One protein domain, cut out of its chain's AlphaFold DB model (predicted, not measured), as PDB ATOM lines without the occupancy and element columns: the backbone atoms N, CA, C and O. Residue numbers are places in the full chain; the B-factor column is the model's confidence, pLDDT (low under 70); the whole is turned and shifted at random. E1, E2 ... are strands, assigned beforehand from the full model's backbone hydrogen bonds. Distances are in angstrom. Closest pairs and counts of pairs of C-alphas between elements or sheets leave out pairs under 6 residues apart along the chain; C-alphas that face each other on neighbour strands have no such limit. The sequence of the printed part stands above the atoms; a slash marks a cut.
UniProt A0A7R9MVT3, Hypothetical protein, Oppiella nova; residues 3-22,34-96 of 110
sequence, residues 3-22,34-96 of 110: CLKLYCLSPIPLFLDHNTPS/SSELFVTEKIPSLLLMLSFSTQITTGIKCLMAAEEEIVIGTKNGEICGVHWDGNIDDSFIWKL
ATOM      1  N   CYS A   3      30.740   5.015 -10.183       92.31
ATOM      2  CA  CYS A   3      30.085   5.019 -11.488       92.31
ATOM      3  C   CYS A   3      31.143   5.209 -12.578       92.31
ATOM      4  O   CYS A   3      31.926   6.158 -12.496       92.31
ATOM      5  N   LEU A   4      31.178   4.302 -13.556       93.00
ATOM      6  CA  LEU A   4      31.998   4.436 -14.756       93.00
ATOM      7  C   LEU A   4      31.193   5.204 -15.806       93.00
ATOM      8  O   LEU A   4      30.085   4.803 -16.152       93.00
ATOM      9  N   LYS A   5      31.749   6.310 -16.300       94.50
ATOM     10  CA  LYS A   5      31.132   7.143 -17.335       94.50
ATOM     11  C   LYS A   5      31.942   7.046 -18.616       94.50
ATOM     12  O   LYS A   5      33.128   7.369 -18.604       94.50
ATOM     13  N   LEU A   6      31.289   6.631 -19.695       92.75
ATOM     14  CA  LEU A   6      31.883   6.506 -21.021       92.75
ATOM     15  C   LEU A   6      31.447   7.683 -21.874       92.75
ATOM     16  O   LEU A   6      30.256   7.994 -21.942       92.75
ATOM     17  N   TYR A   7      32.416   8.337 -22.503       92.50
ATOM     18  CA  TYR A   7      32.185   9.488 -23.359       92.50
ATOM     19  C   TYR A   7      32.606   9.155 -24.784       92.50
ATOM     20  O   TYR A   7      33.688   8.609 -24.992       92.50
ATOM     21  N   CYS A   8      31.784   9.532 -25.758       90.75
ATOM     22  CA  CYS A   8      32.153   9.499 -27.165       90.75
ATOM     23  C   CYS A   8      32.505  10.905 -27.659       90.75
ATOM     24  O   CYS A   8      32.007  11.917 -27.155       90.75
ATOM     25  N   LEU A   9      33.381  10.955 -28.660       89.44
ATOM     26  CA  LEU A   9      33.675  12.176 -29.395       89.44
ATOM     27  C   LEU A   9      32.650  12.321 -30.515       89.44
ATOM     28  O   LEU A   9      32.535  11.448 -31.373       89.44
ATOM     29  N   SER A  10      31.930  13.438 -30.527       82.19
ATOM     30  CA  SER A  10      31.058  13.813 -31.638       82.19
ATOM     31  C   SER A  10      31.547  15.107 -32.289       82.19
ATOM     32  O   SER A  10      31.950  16.025 -31.567       82.19
ATOM     33  N   PRO A  11      31.478  15.236 -33.626       79.06
ATOM     34  CA  PRO A  11      31.710  16.512 -34.288       79.06
ATOM     35  C   PRO A  11      30.754  17.575 -33.743       79.06
ATOM     36  O   PRO A  11      29.560  17.311 -33.586       79.06
ATOM     37  N   ILE A  12      31.253  18.782 -33.476       73.31
ATOM     38  CA  ILE A  12      30.364  19.916 -33.211       73.31
ATOM     39  C   ILE A  12      29.653  20.267 -34.528       73.31
ATOM     40  O   ILE A  12      30.329  20.452 -35.545       73.31
ATOM     41  N   PRO A  13      28.309  20.363 -34.556       63.00
ATOM     42  CA  PRO A  13      27.599  20.816 -35.743       63.00
ATOM     43  C   PRO A  13      28.118  22.198 -36.161       63.00
ATOM     44  O   PRO A  13      28.118  23.127 -35.355       63.00
ATOM     45  N   LEU A  14      28.516  22.349 -37.428       55.53
ATOM     46  CA  LEU A  14      29.100  23.578 -38.000       55.53
ATOM     47  C   LEU A  14      28.185  24.825 -37.930       55.53
ATOM     48  O   LEU A  14      28.583  25.907 -38.348       55.53
ATOM     49  N   PHE A  15      26.972  24.703 -37.389       51.06
ATOM     50  CA  PHE A  15      25.989  25.782 -37.261       51.06
ATOM     51  C   PHE A  15      26.129  26.627 -35.981       51.06
ATOM     52  O   PHE A  15      25.303  27.504 -35.745       51.06
ATOM     53  N   LEU A  16      27.156  26.388 -35.157       49.91
ATOM     54  CA  LEU A  16      27.440  27.182 -33.951       49.91
ATOM     55  C   LEU A  16      28.566  28.219 -34.121       49.91
ATOM     56  O   LEU A  16      28.829  28.967 -33.183       49.91
ATOM     57  N   ASP A  17      29.172  28.338 -35.307       44.94
ATOM     58  CA  ASP A  17      30.115  29.423 -35.640       44.94
ATOM     59  C   ASP A  17      29.340  30.709 -36.021       44.94
ATOM     60  O   ASP A  17      29.441  31.231 -37.130       44.94
ATOM     61  N   HIS A  18      28.529  31.247 -35.101       52.84
ATOM     62  CA  HIS A  18      28.060  32.632 -35.201       52.84
ATOM     63  C   HIS A  18      28.923  33.511 -34.287       52.84
ATOM     64  O   HIS A  18      28.758  33.509 -33.070       52.84
ATOM     65  N   ASN A  19      29.800  34.295 -34.926       47.41
ATOM     66  CA  ASN A  19      30.613  35.402 -34.394       47.41
ATOM     67  C   ASN A  19      32.075  35.082 -34.044       47.41
ATOM     68  O   ASN A  19      32.500  35.190 -32.897       47.41
ATOM     69  N   THR A  20      32.900  34.877 -35.071       46.69
ATOM     70  CA  THR A  20      34.262  35.436 -35.065       46.69
ATOM     71  C   THR A  20      34.393  36.423 -36.228       46.69
ATOM     72  O   THR A  20      34.245  36.020 -37.381       46.69
ATOM     73  N   PRO A  21      34.617  37.729 -35.980       41.81
ATOM     74  CA  PRO A  21      34.833  38.678 -37.062       41.81
ATOM     75  C   PRO A  21      36.205  38.427 -37.697       41.81
ATOM     76  O   PRO A  21      37.243  38.607 -37.061       41.81
ATOM     77  N   SER A  22      36.215  38.026 -38.968       49.28
ATOM     78  CA  SER A  22      37.408  38.061 -39.812       49.28
ATOM     79  C   SER A  22      37.777  39.519 -40.097       49.28
ATOM     80  O   SER A  22      37.069  40.209 -40.835       49.28
ATOM     81  N   SER A  34      57.270  30.998 -52.473       53.69
ATOM     82  CA  SER A  34      57.375  29.633 -51.974       53.69
ATOM     83  C   SER A  34      55.993  29.265 -51.469       53.69
ATOM     84  O   SER A  34      55.660  29.490 -50.307       53.69
ATOM     85  N   SER A  35      55.152  28.776 -52.379       54.44
ATOM     86  CA  SER A  35      53.888  28.121 -52.048       54.44
ATOM     87  C   SER A  35      54.193  26.769 -51.404       54.44
ATOM     88  O   SER A  35      53.944  25.714 -51.982       54.44
ATOM     89  N   GLU A  36      54.805  26.800 -50.223       56.94
ATOM     90  CA  GLU A  36      54.714  25.684 -49.297       56.94
ATOM     91  C   GLU A  36      53.229  25.553 -48.955       56.94
ATOM     92  O   GLU A  36      52.568  26.531 -48.597       56.94
ATOM     93  N   LEU A  37      52.684  24.361 -49.187       51.94
ATOM     94  CA  LEU A  37      51.320  23.963 -48.861       51.94
ATOM     95  C   LEU A  37      51.116  24.056 -47.341       51.94
ATOM     96  O   LEU A  37      51.106  23.054 -46.634       51.94
ATOM     97  N   PHE A  38      50.926  25.267 -46.829       54.94
ATOM     98  CA  PHE A  38      50.305  25.490 -45.534       54.94
ATOM     99  C   PHE A  38      48.814  25.210 -45.702       54.94
ATOM    100  O   PHE A  38      47.990  26.122 -45.746       54.94
ATOM    101  N   VAL A  39      48.454  23.932 -45.837       60.69
ATOM    102  CA  VAL A  39      47.103  23.522 -45.475       60.69
ATOM    103  C   VAL A  39      47.075  23.620 -43.958       60.69
ATOM    104  O   VAL A  39      47.490  22.711 -43.245       60.69
ATOM    105  N   THR A  40      46.660  24.775 -43.446       61.50
ATOM    106  CA  THR A  40      46.229  24.906 -42.058       61.50
ATOM    107  C   THR A  40      44.940  24.100 -41.940       61.50
ATOM    108  O   THR A  40      43.839  24.638 -42.031       61.50
ATOM    109  N   GLU A  41      45.065  22.776 -41.833       66.56
ATOM    110  CA  GLU A  41      43.933  21.914 -41.526       66.56
ATOM    111  C   GLU A  41      43.390  22.364 -40.168       66.56
ATOM    112  O   GLU A  41      44.020  22.189 -39.123       66.56
ATOM    113  N   LYS A  42      42.239  23.047 -40.184       71.25
ATOM    114  CA  LYS A  42      41.541  23.445 -38.961       71.25
ATOM    115  C   LYS A  42      41.103  22.150 -38.281       71.25
ATOM    116  O   LYS A  42      40.202  21.478 -38.778       71.25
ATOM    117  N   ILE A  43      41.736  21.808 -37.158       73.81
ATOM    118  CA  ILE A  43      41.322  20.668 -36.334       73.81
ATOM    119  C   ILE A  43      39.855  20.906 -35.941       73.81
ATOM    120  O   ILE A  43      39.556  21.947 -35.340       73.81
ATOM    121  N   PRO A  44      38.922  20.007 -36.307       74.69
ATOM    122  CA  PRO A  44      37.513  20.208 -36.016       74.69
ATOM    123  C   PRO A  44      37.298  20.209 -34.506       74.69
ATOM    124  O   PRO A  44      37.864  19.394 -33.777       74.69
ATOM    125  N   SER A  45      36.468  21.131 -34.024       82.25
ATOM    126  CA  SER A  45      36.091  21.150 -32.617       82.25
ATOM    127  C   SER A  45      35.263  19.900 -32.301       82.25
ATOM    128  O   SER A  45      34.271  19.606 -32.974       82.25
ATOM    129  N   LEU A  46      35.683  19.161 -31.276       84.81
ATOM    130  CA  LEU A  46      35.022  17.942 -30.820       84.81
ATOM    131  C   LEU A  46      34.231  18.223 -29.542       84.81
ATOM    132  O   LEU A  46      34.679  18.975 -28.676       84.81
ATOM    133  N   LEU A  47      33.069  17.588 -29.419       87.69
ATOM    134  CA  LEU A  47      32.269  17.565 -28.200       87.69
ATOM    135  C   LEU A  47      32.414  16.198 -27.531       87.69
ATOM    136  O   LEU A  47      32.259  15.165 -28.182       87.69
ATOM    137  N   LEU A  48      32.679  16.200 -26.226       90.00
ATOM    138  CA  LEU A  48      32.584  15.005 -25.391       90.00
ATOM    139  C   LEU A  48      31.132  14.831 -24.947       90.00
ATOM    140  O   LEU A  48      30.629  15.624 -24.147       90.00
ATOM    141  N   MET A  49      30.466  13.794 -25.445       91.88
ATOM    142  CA  MET A  49      29.108  13.444 -25.030       91.88
ATOM    143  C   MET A  49      29.133  12.217 -24.133       91.88
ATOM    144  O   MET A  49      29.777  11.226 -24.460       91.88
ATOM    145  N   LEU A  50      28.415  12.273 -23.010       93.12
ATOM    146  CA  LEU A  50      28.207  11.097 -22.170       93.12
ATOM    147  C   LEU A  50      27.372  10.077 -22.953       93.12
ATOM    148  O   LEU A  50      26.215  10.349 -23.264       93.12
ATOM    149  N   SER A  51      27.958   8.923 -23.254       93.38
ATOM    150  CA  SER A  51      27.297   7.832 -23.971       93.38
ATOM    151  C   SER A  51      26.641   6.866 -22.997       93.38
ATOM    152  O   SER A  51      25.453   6.584 -23.113       93.38
ATOM    153  N   PHE A  52      27.402   6.407 -21.999       95.81
ATOM    154  CA  PHE A  52      26.957   5.374 -21.067       95.81
ATOM    155  C   PHE A  52      27.424   5.658 -19.645       95.81
ATOM    156  O   PHE A  52      28.420   6.347 -19.405       95.81
ATOM    157  N   SER A  53      26.673   5.126 -18.687       95.44
ATOM    158  CA  SER A  53      26.924   5.296 -17.262       95.44
ATOM    159  C   SER A  53      26.617   3.990 -16.541       95.44
ATOM    160  O   SER A  53      25.452   3.661 -16.330       95.44
ATOM    161  N   THR A  54      27.662   3.282 -16.124       94.69
ATOM    162  CA  THR A  54      27.558   1.940 -15.540       94.69
ATOM    163  C   THR A  54      27.897   1.975 -14.060       94.69
ATOM    164  O   THR A  54      28.916   2.525 -13.628       94.69
ATOM    165  N   GLN A  55      27.021   1.393 -13.244       94.50
ATOM    166  CA  GLN A  55      27.167   1.406 -11.797       94.50
ATOM    167  C   GLN A  55      28.020   0.226 -11.318       94.50
ATOM    168  O   GLN A  55      27.624  -0.925 -11.446       94.50
ATOM    169  N   ILE A  56      29.146   0.522 -10.665       93.19
ATOM    170  CA  ILE A  56      30.027  -0.478 -10.052       93.19
ATOM    171  C   ILE A  56      29.870  -0.413  -8.526       93.19
ATOM    172  O   ILE A  56      30.363   0.501  -7.847       93.19
ATOM    173  N   THR A  57      29.131  -1.372  -7.967       89.88
ATOM    174  CA  THR A  57      28.732  -1.406  -6.546       89.88
ATOM    175  C   THR A  57      29.936  -1.510  -5.610       89.88
ATOM    176  O   THR A  57      30.049  -0.739  -4.650       89.88
ATOM    177  N   THR A  58      30.879  -2.380  -5.958       90.19
ATOM    178  CA  THR A  58      32.104  -2.709  -5.210       90.19
ATOM    179  C   THR A  58      33.133  -1.575  -5.197       90.19
ATOM    180  O   THR A  58      34.037  -1.557  -4.362       90.19
ATOM    181  N   GLY A  59      32.942  -0.563  -6.047       93.12
ATOM    182  CA  GLY A  59      33.807   0.603  -6.162       93.12
ATOM    183  C   GLY A  59      35.042   0.339  -7.018       93.12
ATOM    184  O   GLY A  59      35.656  -0.723  -6.945       93.12
ATOM    185  N   ILE A  60      35.426   1.340  -7.802       94.88
ATOM    186  CA  ILE A  60      36.544   1.256  -8.751       94.88
ATOM    187  C   ILE A  60      37.848   1.610  -8.023       94.88
ATOM    188  O   ILE A  60      37.889   2.572  -7.246       94.88
ATOM    189  N   LYS A  61      38.902   0.818  -8.249       94.50
ATOM    190  CA  LYS A  61      40.265   1.047  -7.743       94.50
ATOM    191  C   LYS A  61      41.229   1.409  -8.875       94.50
ATOM    192  O   LYS A  61      42.027   2.322  -8.706       94.50
ATOM    193  N   CYS A  62      41.136   0.717 -10.004       94.12
ATOM    194  CA  CYS A  62      41.926   0.967 -11.207       94.12
ATOM    195  C   CYS A  62      41.126   0.583 -12.458       94.12
ATOM    196  O   CYS A  62      40.104  -0.097 -12.362       94.12
ATOM    197  N   LEU A  63      41.581   1.048 -13.620       96.00
ATOM    198  CA  LEU A  63      40.999   0.726 -14.919       96.00
ATOM    199  C   LEU A  63      42.084   0.689 -16.001       96.00
ATOM    200  O   LEU A  63      43.110   1.357 -15.862       96.00
ATOM    201  N   MET A  64      41.836  -0.068 -17.065       96.12
ATOM    202  CA  MET A  64      42.656  -0.159 -18.272       96.12
ATOM    203  C   MET A  64      41.732  -0.282 -19.486       96.12
ATOM    204  O   MET A  64      40.710  -0.955 -19.413       96.12
ATOM    205  N   ALA A  65      42.089   0.355 -20.599       95.44
ATOM    206  CA  ALA A  65      41.411   0.137 -21.874       95.44
ATOM    207  C   ALA A  65      42.010  -1.084 -22.590       95.44
ATOM    208  O   ALA A  65      43.233  -1.189 -22.698       95.44
ATOM    209  N   ALA A  66      41.151  -1.968 -23.086       93.50
ATOM    210  CA  ALA A  66      41.471  -3.057 -24.002       93.50
ATOM    211  C   ALA A  66      40.773  -2.813 -25.354       93.50
ATOM    212  O   ALA A  66      40.115  -1.792 -25.541       93.50
ATOM    213  N   GLU A  67      40.941  -3.715 -26.320       92.94
ATOM    214  CA  GLU A  67      40.342  -3.555 -27.653       92.94
ATOM    215  C   GLU A  67      38.808  -3.471 -27.584       92.94
ATOM    216  O   GLU A  67      38.209  -2.525 -28.095       92.94
ATOM    217  N   GLU A  68      38.171  -4.400 -26.872       92.31
ATOM    218  CA  GLU A  68      36.709  -4.558 -26.876       92.31
ATOM    219  C   GLU A  68      36.018  -4.015 -25.613       92.31
ATOM    220  O   GLU A  68      34.792  -3.875 -25.571       92.31
ATOM    221  N   GLU A  69      36.794  -3.680 -24.583       95.56
ATOM    222  CA  GLU A  69      36.272  -3.357 -23.259       95.56
ATOM    223  C   GLU A  69      37.205  -2.463 -22.433       95.56
ATOM    224  O   GLU A  69      38.387  -2.274 -22.724       95.56
ATOM    225  N   ILE A  70      36.665  -1.942 -21.337       96.19
ATOM    226  CA  ILE A  70      37.424  -1.403 -20.217       96.19
ATOM    227  C   ILE A  70      37.487  -2.472 -19.139       96.19
ATOM    228  O   ILE A  70      36.471  -2.871 -18.574       96.19
ATOM    229  N   VAL A  71      38.704  -2.852 -18.780       96.75
ATOM    230  CA  VAL A  71      38.962  -3.737 -17.651       96.75
ATOM    231  C   VAL A  71      39.013  -2.901 -16.379       96.75
ATOM    232  O   VAL A  71      39.783  -1.943 -16.271       96.75
ATOM    233  N   ILE A  72      38.200  -3.263 -15.390       96.38
ATOM    234  CA  ILE A  72      38.075  -2.566 -14.111       96.38
ATOM    235  C   ILE A  72      38.618  -3.453 -13.000       96.38
ATOM    236  O   ILE A  72      38.128  -4.555 -12.786       96.38
ATOM    237  N   GLY A  73      39.563  -2.928 -12.221       95.38
ATOM    238  CA  GLY A  73      39.921  -3.494 -10.925       95.38
ATOM    239  C   GLY A  73      39.113  -2.827  -9.815       95.38
ATOM    240  O   GLY A  73      39.163  -1.604  -9.629       95.38
ATOM    241  N   THR A  74      38.369  -3.613  -9.051       93.94
ATOM    242  CA  THR A  74      37.489  -3.136  -7.983       93.94
ATOM    243  C   THR A  74      38.191  -3.133  -6.619       93.94
ATOM    244  O   THR A  74      39.252  -3.728  -6.405       93.94
ATOM    245  N   LYS A  75      37.591  -2.459  -5.632       92.44
ATOM    246  CA  LYS A  75      38.153  -2.388  -4.271       92.44
ATOM    247  C   LYS A  75      38.079  -3.708  -3.498       92.44
ATOM    248  O   LYS A  75      38.847  -3.872  -2.554       92.44
ATOM    249  N   ASN A  76      37.198  -4.632  -3.880       90.31
ATOM    250  CA  ASN A  76      37.094  -5.964  -3.270       90.31
ATOM    251  C   ASN A  76      37.976  -7.021  -3.964       90.31
ATOM    252  O   ASN A  76      37.865  -8.199  -3.629       90.31
ATOM    253  N   GLY A  77      38.860  -6.609  -4.882       90.00
ATOM    254  CA  GLY A  77      39.799  -7.508  -5.559       90.00
ATOM    255  C   GLY A  77      39.188  -8.286  -6.724       90.00
ATOM    256  O   GLY A  77      39.727  -9.320  -7.105       90.00
ATOM    257  N   GLU A  78      38.071  -7.820  -7.275       92.50
ATOM    258  CA  GLU A  78      37.510  -8.348  -8.519       92.50
ATOM    259  C   GLU A  78      38.085  -7.564  -9.707       92.50
ATOM    260  O   GLU A  78      38.382  -6.372  -9.616       92.50
ATOM    261  N   ILE A  79      38.282  -8.264 -10.811       94.75
ATOM    262  CA  ILE A  79      38.617  -7.720 -12.117       94.75
ATOM    263  C   ILE A  79      37.446  -8.095 -13.015       94.75
ATOM    264  O   ILE A  79      37.097  -9.272 -13.093       94.75
ATOM    265  N   CYS A  80      36.818  -7.110 -13.639       95.38
ATOM    266  CA  CYS A  80      35.709  -7.345 -14.552       95.38
ATOM    267  C   CYS A  80      35.796  -6.475 -15.798       95.38
ATOM    268  O   CYS A  80      36.414  -5.405 -15.785       95.38
ATOM    269  N   GLY A  81      35.159  -6.959 -16.855       96.44
ATOM    270  CA  GLY A  81      35.011  -6.276 -18.128       96.44
ATOM    271  C   GLY A  81      33.801  -5.356 -18.167       96.44
ATOM    272  O   GLY A  81      32.740  -5.684 -17.630       96.44
ATOM    273  N   VAL A  82      33.945  -4.197 -18.802       96.81
ATOM    274  CA  VAL A  82      32.820  -3.358 -19.228       96.81
ATOM    275  C   VAL A  82      33.022  -2.998 -20.689       96.81
ATOM    276  O   VAL A  82      33.931  -2.236 -21.019       96.81
ATOM    277  N   HIS A  83      32.165  -3.514 -21.561       96.50
ATOM    278  CA  HIS A  83      32.174  -3.199 -22.982       96.50
ATOM    279  C   HIS A  83      32.011  -1.690 -23.219       96.50
ATOM    280  O   HIS A  83      31.456  -0.950 -22.399       96.50
ATOM    281  N   TRP A  84      32.467  -1.210 -24.376       94.38
ATOM    282  CA  TRP A  84      32.376   0.212 -24.741       94.38
ATOM    283  C   TRP A  84      30.935   0.746 -24.850       94.38
ATOM    284  O   TRP A  84      30.729   1.962 -24.840       94.38
ATOM    285  N   ASP A  85      29.943  -0.146 -24.916       94.44
ATOM    286  CA  ASP A  85      28.511   0.166 -24.860       94.44
ATOM    287  C   ASP A  85      27.952   0.275 -23.422       94.44
ATOM    288  O   ASP A  85      26.762   0.515 -23.222       94.44
ATOM    289  N   GLY A  86      28.806   0.114 -22.407       94.31
ATOM    290  CA  GLY A  86      28.461   0.203 -20.992       94.31
ATOM    291  C   GLY A  86      27.948  -1.094 -20.359       94.31
ATOM    292  O   GLY A  86      27.706  -1.097 -19.147       94.31
ATOM    293  N   ASN A  87      27.799  -2.186 -21.111       95.69
ATOM    294  CA  ASN A  87      27.399  -3.474 -20.545       95.69
ATOM    295  C   ASN A  87      28.565  -4.144 -19.807       95.69
ATOM    296  O   ASN A  87      29.708  -4.095 -20.256       95.69
ATOM    297  N   ILE A  88      28.279  -4.761 -18.658       94.75
ATOM    298  CA  ILE A  88      29.266  -5.563 -17.923       94.75
ATOM    299  C   ILE A  88      29.416  -6.903 -18.646       94.75
ATOM    300  O   ILE A  88      28.410  -7.529 -18.977       94.75
ATOM    301  N   ASP A  89      30.654  -7.339 -18.864       94.94
ATOM    302  CA  ASP A  89      30.929  -8.678 -19.380       94.94
ATOM    303  C   ASP A  89      30.854  -9.698 -18.235       94.94
ATOM    304  O   ASP A  89      31.805  -9.907 -17.477       94.94
ATOM    305  N   ASP A  90      29.698 -10.348 -18.099       91.88
ATOM    306  CA  ASP A  90      29.479 -11.394 -17.095       91.88
ATOM    307  C   ASP A  90      30.331 -12.656 -17.341       91.88
ATOM    308  O   ASP A  90      30.497 -13.479 -16.436       91.88
ATOM    309  N   SER A  91      30.881 -12.827 -18.551       93.12
ATOM    310  CA  SER A  91      31.780 -13.935 -18.886       93.12
ATOM    311  C   SER A  91      33.228 -13.676 -18.452       93.12
ATOM    312  O   SER A  91      33.983 -14.628 -18.227       93.12
ATOM    313  N   PHE A  92      33.594 -12.407 -18.235       91.44
ATOM    314  CA  PHE A  92      34.923 -11.975 -17.817       91.44
ATOM    315  C   PHE A  92      34.905 -11.376 -16.401       91.44
ATOM    316  O   PHE A  92      35.000 -10.166 -16.188       91.44
ATOM    317  N   ILE A  93      34.819 -12.252 -15.393       92.19
ATOM    318  CA  ILE A  93      34.923 -11.876 -13.975       92.19
ATOM    319  C   ILE A  93      35.985 -12.731 -13.284       92.19
ATOM    320  O   ILE A  93      35.848 -13.946 -13.137       92.19
ATOM    321  N   TRP A  94      37.040 -12.078 -12.806       91.62
ATOM    322  CA  TRP A  94      38.162 -12.702 -12.113       91.62
ATOM    323  C   TRP A  94      38.258 -12.172 -10.689       91.62
ATOM    324  O   TRP A  94      38.177 -10.973 -10.451       91.62
ATOM    325  N   LYS A  95      38.468 -13.054  -9.710       90.50
ATOM    326  CA  LYS A  95      38.597 -12.658  -8.304       90.50
ATOM    327  C   LYS A  95      39.981 -12.996  -7.784       90.50
ATOM    328  O   LYS A  95      40.341 -14.167  -7.677       90.50
ATOM    329  N   LEU A  96      40.739 -11.968  -7.414       82.06
ATOM    330  CA  LEU A  96      42.012 -12.136  -6.727       82.06
ATOM    331  C   LEU A  96      41.729 -12.719  -5.342       82.06
ATOM    332  O   LEU A  96      41.258 -12.035  -4.434       82.06
TER     333      LEU A  96
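What this domain is: This is residues 3 to 22 and 34 to 96 of the 110 residues of the protein "Hypothetical protein" of Oppiella nova (UniProt A0A7R9MVT3). A long two-stranded ribbon, E1 with E2, has a small head at one end: a strongly twisted four-stranded sheet, E3 to E6. At the ribbon's other end two tails, residues 15 to 22 and 34 to 43, stick out and stop at a cut. The printed part has 83 residues, no named helix and six named strands, in the order E1 E2 E3 E4 E5 E6. The class is all strand; the strands run antiparallel in both sheets, of which the larger has the order E3, E4, E5, E6. The whole is extended, with a radius of gyration of the C-alphas of 19.9 A and spans of 62 by 32 by 20 A.

How they stand to each other: E1, residues 3 to 11, is antiparallel to E2, residues 46 to 56, at 160 degrees between their directions. N 4 and O 54 are 2.9 A apart and N 47 and O 10 are 2.9 A apart, both within hydrogen-bond range. E2 and E3, residues 60 to 65, meet only through their tight link. E1 and E3 have one pair of C-alphas within 8 A, those of Cys 3 and Ile 60, 8.0 A apart. E3, E4 at residues 69 to 74, E5 at residues 78 to 83 and E6 at residues 88 to 95 form a meander, each strand the antiparallel neighbour of the one before. The hairpin of E3 and E4 has N 64 and O 71 within hydrogen-bond range at 2.9 A. In the hairpin of E4 and E5, N 72 and O 80 are within that range at 2.8 A. In the hairpin of E5 and E6, N 79 and O 94 are within it at 2.7 A. E3 and E6 are the edge strands and are apart. E6 bends by 88 degrees at residue 91. E2 and E6 are only just apart, the closest C-alphas at 8.1 A.

Where its parts are: E1 begins with C-alpha 3 at (30.085, 5.019, -11.488) and is 25.6 A long. E2, the longest strand by residues, is 28.2 A long and ends with C-alpha 56 at (30.027, -0.478, -10.052). From first to last C-alpha, E3 measures 14.0 A, E4 15.3 A, E5 16.3 A and E6 15.2 A. C-alpha 95, the last of E6, is at (38.597, -12.658, -8.304).

The domain as a whole: The C-alphas farthest apart are those of Ser 34 and Asn 76, at 63.6 A. Residues 23 to 33 are not printed, and C-alphas 22 and 34 are 24.9 A apart across the cut. The links from E2 onward are tight. Mean pLDDT of the printed part is 83.2; residues 13 to 22 and 34 to 41 are under 70.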